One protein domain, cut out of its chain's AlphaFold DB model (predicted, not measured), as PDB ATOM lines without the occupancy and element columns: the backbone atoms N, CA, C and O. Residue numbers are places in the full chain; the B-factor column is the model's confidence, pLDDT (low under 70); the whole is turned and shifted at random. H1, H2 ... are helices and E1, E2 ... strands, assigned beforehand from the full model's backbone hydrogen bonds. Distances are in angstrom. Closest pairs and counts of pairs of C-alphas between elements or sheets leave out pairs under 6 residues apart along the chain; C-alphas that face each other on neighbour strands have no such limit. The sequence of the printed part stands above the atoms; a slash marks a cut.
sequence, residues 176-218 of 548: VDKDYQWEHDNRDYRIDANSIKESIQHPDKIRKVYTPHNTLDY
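What this domain is: This is residues 176 to 218 of the 548 residues of an uncharacterized protein of Lactobacillus versmoldensis DSM 14857 = KCTC 3814 (UniProt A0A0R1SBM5). A long ribbon of two antiparallel strands, E1 and E2, has one short helix, H1, packed on E2 toward the end of the ribbon where E1 ends and E2 begins. The first and last printed residues lie together at the ribbon's other end. The printed part has 43 residues, with E1, H1 and E2 in that order along the chain, and its class is mixed, helices and strands. The whole is elongated, 35 by 21 by 13 A, and only just compact, close to loose, with a radius of gyration of the C-alphas of 10.8 A.

Where its parts are: E1, residues 176 to 184, begins at C-alpha 176 (170.079, 203.355, 229.144), bends by 52 degrees at residue 181 and measures 23.7 A from first to last C-alpha. H1, residues 193 to 201, is 12.5 A long and begins at C-alpha 193 (160.096, 217.077, 231.438). E2, residues 208 to 217, is 26.1 A long and ends at C-alpha 217 (168.809, 198.361, 226.423).

How they stand to each other: E1 and E2 are antiparallel neighbours, with 155 degrees between their directions. N 177 and O 215 are 2.9 A apart and N 209 and O 183 are 2.8 A apart, both within hydrogen-bond range. H1 and E2 have 8 pairs of C-alphas within 8 A, the closest being those of Ser 195 and Tyr 210 at 4.9 A. E1 and H1 are near each other, with 6 pairs of C-alphas within 10 A. In H1 every O i to N i+4 pair is within hydrogen-bond range.

The domain as a whole: The two C-alphas farthest apart, those of Asp 204 and Tyr 218, are 35.2 A apart. The C-alphas of Val 176 and Tyr 218 are 8.7 A apart. The printed part has no cut, and the links from E1 to H1 and from H1 to E2 are short, with 8 and 6 residues. The mean pLDDT of the printed part is 84.3, and no printed residue is under 70.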
ATOM      1  N   VAL A 176     171.095 203.232 228.094       88.25
ATOM      2  CA  VAL A 176     170.079 203.355 229.144       88.25
ATOM      3  C   VAL A 176     168.823 203.883 228.481       88.25
ATOM      4  O   VAL A 176     168.859 204.980 227.918       88.25
ATOM      5  N   ASP A 177     167.757 203.100 228.547       84.44
ATOM      6  CA  ASP A 177     166.422 203.522 228.146       84.44
ATOM      7  C   ASP A 177     165.588 203.876 229.385       84.44
ATOM      8  O   ASP A 177     165.997 203.626 230.526       84.44
ATOM      9  N   LYS A 178     164.448 204.531 229.177       86.81
ATOM     10  CA  LYS A 178     163.521 204.915 230.241       86.81
ATOM     11  C   LYS A 178     162.154 204.313 229.970       86.81
ATOM     12  O   LYS A 178     161.430 204.796 229.103       86.81
ATOM     13  N   ASP A 179     161.779 203.332 230.778       84.94
ATOM     14  CA  ASP A 179     160.390 202.897 230.856       84.94
ATOM     15  C   ASP A 179     159.642 203.783 231.855       84.94
ATOM     16  O   ASP A 179     160.135 204.037 232.952       84.94
ATOM     17  N   TYR A 180     158.473 204.291 231.486       88.50
ATOM     18  CA  TYR A 180     157.738 205.228 232.328       88.50
ATOM     19  C   TYR A 180     156.455 204.604 232.862       88.50
ATOM     20  O   TYR A 180     155.604 204.133 232.102       88.50
ATOM     21  N   GLN A 181     156.270 204.686 234.177       88.25
ATOM     22  CA  GLN A 181     155.127 204.086 234.858       88.25
ATOM     23  C   GLN A 181     154.460 205.087 235.803       88.25
ATOM     24  O   GLN A 181     155.085 206.009 236.321       88.25
ATOM     25  N   TRP A 182     153.150 204.931 236.001       87.94
ATOM     26  CA  TRP A 182     152.396 205.740 236.958       87.94
ATOM     27  C   TRP A 182     152.520 205.138 238.351       87.94
ATOM     28  O   TRP A 182     151.876 204.129 238.645       87.94
ATOM     29  N   GLU A 183     153.283 205.789 239.221       86.19
ATOM     30  CA  GLU A 183     153.460 205.363 240.606       86.19
ATOM     31  C   GLU A 183     152.709 206.273 241.577       86.19
ATOM     32  O   GLU A 183     152.403 207.417 241.265       86.19
ATOM     33  N   HIS A 184     152.368 205.762 242.758       83.12
ATOM     34  CA  HIS A 184     151.728 206.567 243.799       83.12
ATOM     35  C   HIS A 184     152.721 207.548 244.416       83.12
ATOM     36  O   HIS A 184     153.835 207.140 244.713       83.12
ATOM     37  N   ASP A 185     152.286 208.783 244.681       78.00
ATOM     38  CA  ASP A 185     153.078 209.921 245.198       78.00
ATOM     39  C   ASP A 185     153.547 209.765 246.666       78.00
ATOM     40  O   ASP A 185     153.463 210.666 247.495       78.00
ATOM     41  N   ASN A 186     153.983 208.561 247.031       74.94
ATOM     42  CA  ASN A 186     154.338 208.171 248.390       74.94
ATOM     43  C   ASN A 186     155.865 208.105 248.589       74.94
ATOM     44  O   ASN A 186     156.321 207.659 249.645       74.94
ATOM     45  N   ARG A 187     156.658 208.467 247.569       73.69
ATOM     46  CA  ARG A 187     158.129 208.446 247.566       73.69
ATOM     47  C   ARG A 187     158.671 209.602 246.727       73.69
ATOM     48  O   ARG A 187     158.002 210.070 245.813       73.69
ATOM     49  N   ASP A 188     159.912 209.994 246.993       73.88
ATOM     50  CA  ASP A 188     160.621 210.972 246.171       73.88
ATOM     51  C   ASP A 188     161.033 210.342 244.833       73.88
ATOM     52  O   ASP A 188     161.963 209.533 244.760       73.88
ATOM     53  N   TYR A 189     160.333 210.712 243.759       78.75
ATOM     54  CA  TYR A 189     160.631 210.263 242.401       78.75
ATOM     55  C   TYR A 189     161.447 211.284 241.618       78.75
ATOM     56  O   TYR A 189     161.334 212.498 241.795       78.75
ATOM     57  N   ARG A 190     162.265 210.790 240.684       76.81
ATOM     58  CA  ARG A 190     163.014 211.647 239.768       76.81
ATOM     59  C   ARG A 190     162.093 212.115 238.641       76.81
ATOM     60  O   ARG A 190     161.825 211.366 237.712       76.81
ATOM     61  N   ILE A 191     161.637 213.360 238.723       79.88
ATOM     62  CA  ILE A 191     160.723 213.965 237.749       79.88
ATOM     63  C   ILE A 191     161.527 214.579 236.597       79.88
ATOM     64  O   ILE A 191     162.462 215.349 236.829       79.88
ATOM     65  N   ASP A 192     161.168 214.257 235.353       84.69
ATOM     66  CA  ASP A 192     161.706 214.919 234.163       84.69
ATOM     67  C   ASP A 192     160.625 215.659 233.358       84.69
ATOM     68  O   ASP A 192     159.455 215.719 233.735       84.69
ATOM     69  N   ALA A 193     161.020 216.290 232.251       85.88
ATOM     70  CA  ALA A 193     160.096 217.077 231.438       85.88
ATOM     71  C   ALA A 193     158.922 216.244 230.886       85.88
ATOM     72  O   ALA A 193     157.821 216.776 230.738       85.88
ATOM     73  N   ASN A 194     159.132 214.952 230.609       85.62
ATOM     74  CA  ASN A 194     158.079 214.070 230.118       85.62
ATOM     75  C   ASN A 194     157.124 213.679 231.253       85.62
ATOM     76  O   ASN A 194     155.911 213.737 231.074       85.62
ATOM     77  N   SER A 195     157.657 213.406 232.448       86.12
ATOM     78  CA  SER A 195     156.865 213.223 233.674       86.12
ATOM     79  C   SER A 195     155.901 214.382 233.931       86.12
ATOM     80  O   SER A 195     154.719 214.169 234.206       86.12
ATOM     81  N   ILE A 196     156.390 215.622 233.811       85.06
ATOM     82  CA  ILE A 196     155.584 216.834 234.020       85.06
ATOM     83  C   ILE A 196     154.510 216.954 232.939       85.06
ATOM     84  O   ILE A 196     153.346 217.203 233.248       85.06
ATOM     85  N   LYS A 197     154.891 216.757 231.673       89.00
ATOM     86  CA  LYS A 197     153.977 216.842 230.533       89.00
ATOM     87  C   LYS A 197     152.802 215.870 230.680       89.00
ATOM     88  O   LYS A 197     151.657 216.296 230.566       89.00
ATOM     89  N   GLU A 198     153.077 214.605 230.979       88.88
ATOM     90  CA  GLU A 198     152.045 213.571 231.145       88.88
ATOM     91  C   GLU A 198     151.169 213.821 232.382       88.88
ATOM     92  O   GLU A 198     149.961 213.600 232.344       88.88
ATOM     93  N   SER A 199     151.738 214.381 233.455       83.19
ATOM     94  CA  SER A 199     150.982 214.786 234.652       83.19
ATOM     95  C   SER A 199     150.004 215.935 234.381       83.19
ATOM     96  O   SER A 199     148.914 215.962 234.945       83.19
ATOM     97  N   ILE A 200     150.357 216.865 233.487       85.56
ATOM     98  CA  ILE A 200     149.458 217.946 233.050       85.56
ATOM     99  C   ILE A 200     148.356 217.406 232.127       85.56
ATOM    100  O   ILE A 200     147.220 217.873 232.190       85.56
ATOM    101  N   GLN A 201     148.681 216.440 231.262       87.50
ATOM    102  CA  GLN A 201     147.736 215.861 230.300       87.50
ATOM    103  C   GLN A 201     146.730 214.893 230.940       87.50
ATOM    104  O   GLN A 201     145.630 214.737 230.411       87.50
ATOM    105  N   HIS A 202     147.071 214.300 232.086       85.50
ATOM    106  CA  HIS A 202     146.231 213.350 232.820       85.50
ATOM    107  C   HIS A 202     145.894 213.830 234.245       85.50
ATOM    108  O   HIS A 202     146.295 213.196 235.227       85.50
ATOM    109  N   PRO A 203     145.134 214.936 234.391       81.06
ATOM    110  CA  PRO A 203     144.754 215.478 235.700       81.06
ATOM    111  C   PRO A 203     143.815 214.551 236.493       81.06
ATOM    112  O   PRO A 203     143.638 214.731 237.697       81.06
ATOM    113  N   ASP A 204     143.223 213.548 235.841       84.62
ATOM    114  CA  ASP A 204     142.402 212.497 236.445       84.62
ATOM    115  C   ASP A 204     143.211 211.531 237.333       84.62
ATOM    116  O   ASP A 204     142.659 210.914 238.248       84.62
ATOM    117  N   LYS A 205     144.531 211.432 237.135       81.94
ATOM    118  CA  LYS A 205     145.425 210.540 237.895       81.94
ATOM    119  C   LYS A 205     145.954 211.194 239.174       81.94
ATOM    120  O   LYS A 205     147.154 211.287 239.417       81.94
ATOM    121  N   ILE A 206     145.025 211.613 240.027       74.50
ATOM    122  CA  ILE A 206     145.300 212.276 241.307       74.50
ATOM    123  C   ILE A 206     146.147 211.364 242.220       74.50
ATOM    124  O   ILE A 206     145.851 210.177 242.372       74.50
ATOM    125  N   ARG A 207     147.189 211.927 242.858       80.81
ATOM    126  CA  ARG A 207     148.175 211.218 243.712       80.81
ATOM    127  C   ARG A 207     148.990 210.133 242.997       80.81
ATOM    128  O   ARG A 207     149.477 209.201 243.647       80.81
ATOM    129  N   LYS A 208     149.135 210.231 241.675       85.44
ATOM    130  CA  LYS A 208     150.103 209.440 240.918       85.44
ATOM    131  C   LYS A 208     151.058 210.349 240.157       85.44
ATOM    132  O   LYS A 208     150.652 211.391 239.656       85.44
ATOM    133  N   VAL A 209     152.308 209.924 240.057       84.69
ATOM    134  CA  VAL A 209     153.375 210.611 239.334       84.69
ATOM    135  C   VAL A 209     153.873 209.679 238.237       84.69
ATOM    136  O   VAL A 209     154.102 208.493 238.478       84.69
ATOM    137  N   TYR A 210     153.994 210.198 237.017       88.12
ATOM    138  CA  TYR A 210     154.565 209.452 235.900       88.12
ATOM    139  C   TYR A 210     156.089 209.480 235.999       88.12
ATOM    140  O   TYR A 210     156.703 210.527 235.795       88.12
ATOM    141  N   THR A 211     156.711 208.354 236.328       86.00
ATOM    142  CA  THR A 211     158.123 208.300 236.723       86.00
ATOM    143  C   THR A 211     158.946 207.456 235.747       86.00
ATOM    144  O   THR A 211     158.500 206.369 235.379       86.00
ATOM    145  N   PRO A 212     160.145 207.915 235.334       87.50
ATOM    146  CA  PRO A 212     161.072 207.122 234.539       87.50
ATOM    147  C   PRO A 212     161.827 206.096 235.392       87.50
ATOM    148  O   PRO A 212     162.477 206.436 236.384       87.50
ATOM    149  N   HIS A 213     161.842 204.857 234.921       85.00
ATOM    150  CA  HIS A 213     162.673 203.764 235.401       85.00
ATOM    151  C   HIS A 213     163.741 203.473 234.354       85.00
ATOM    152  O   HIS A 213     163.442 203.145 233.208       85.00
ATOM    153  N   ASN A 214     165.005 203.619 234.750       84.50
ATOM    154  CA  ASN A 214     166.122 203.336 233.860       84.50
ATOM    155  C   ASN A 214     166.211 201.825 233.623       84.50
ATOM    156  O   ASN A 214     166.477 201.070 234.561       84.50
ATOM    157  N   THR A 215     166.040 201.407 232.378       86.75
ATOM    158  CA  THR A 215     166.240 200.032 231.927       86.75
ATOM    159  C   THR A 215     167.493 199.959 231.059       86.75
ATOM    160  O   THR A 215     167.938 200.951 230.474       86.75
ATOM    161  N   LEU A 216     168.134 198.793 231.038       89.06
ATOM    162  CA  LEU A 216     169.305 198.566 230.198       89.06
ATOM    163  C   LEU A 216     168.829 198.031 228.852       89.06
ATOM    164  O   LEU A 216     168.261 196.946 228.791       89.06
ATOM    165  N   ASP A 217     169.072 198.790 227.789       90.25
ATOM    166  CA  ASP A 217     168.809 198.361 226.423       90.25
ATOM    167  C   ASP A 217     170.093 197.800 225.803       90.25
ATOM    168  O   ASP A 217     171.059 198.519 225.514       90.25
ATOM    169  N   TYR A 218     170.108 196.482 225.617       91.75
ATOM    170  CA  TYR A 218     171.200 195.774 224.961       91.75
ATOM    171  C   TYR A 218     171.048 195.738 223.436       91.75
ATOM    172  O   TYR A 218     172.023 195.397 222.761       91.75
TER     173      TYR A 218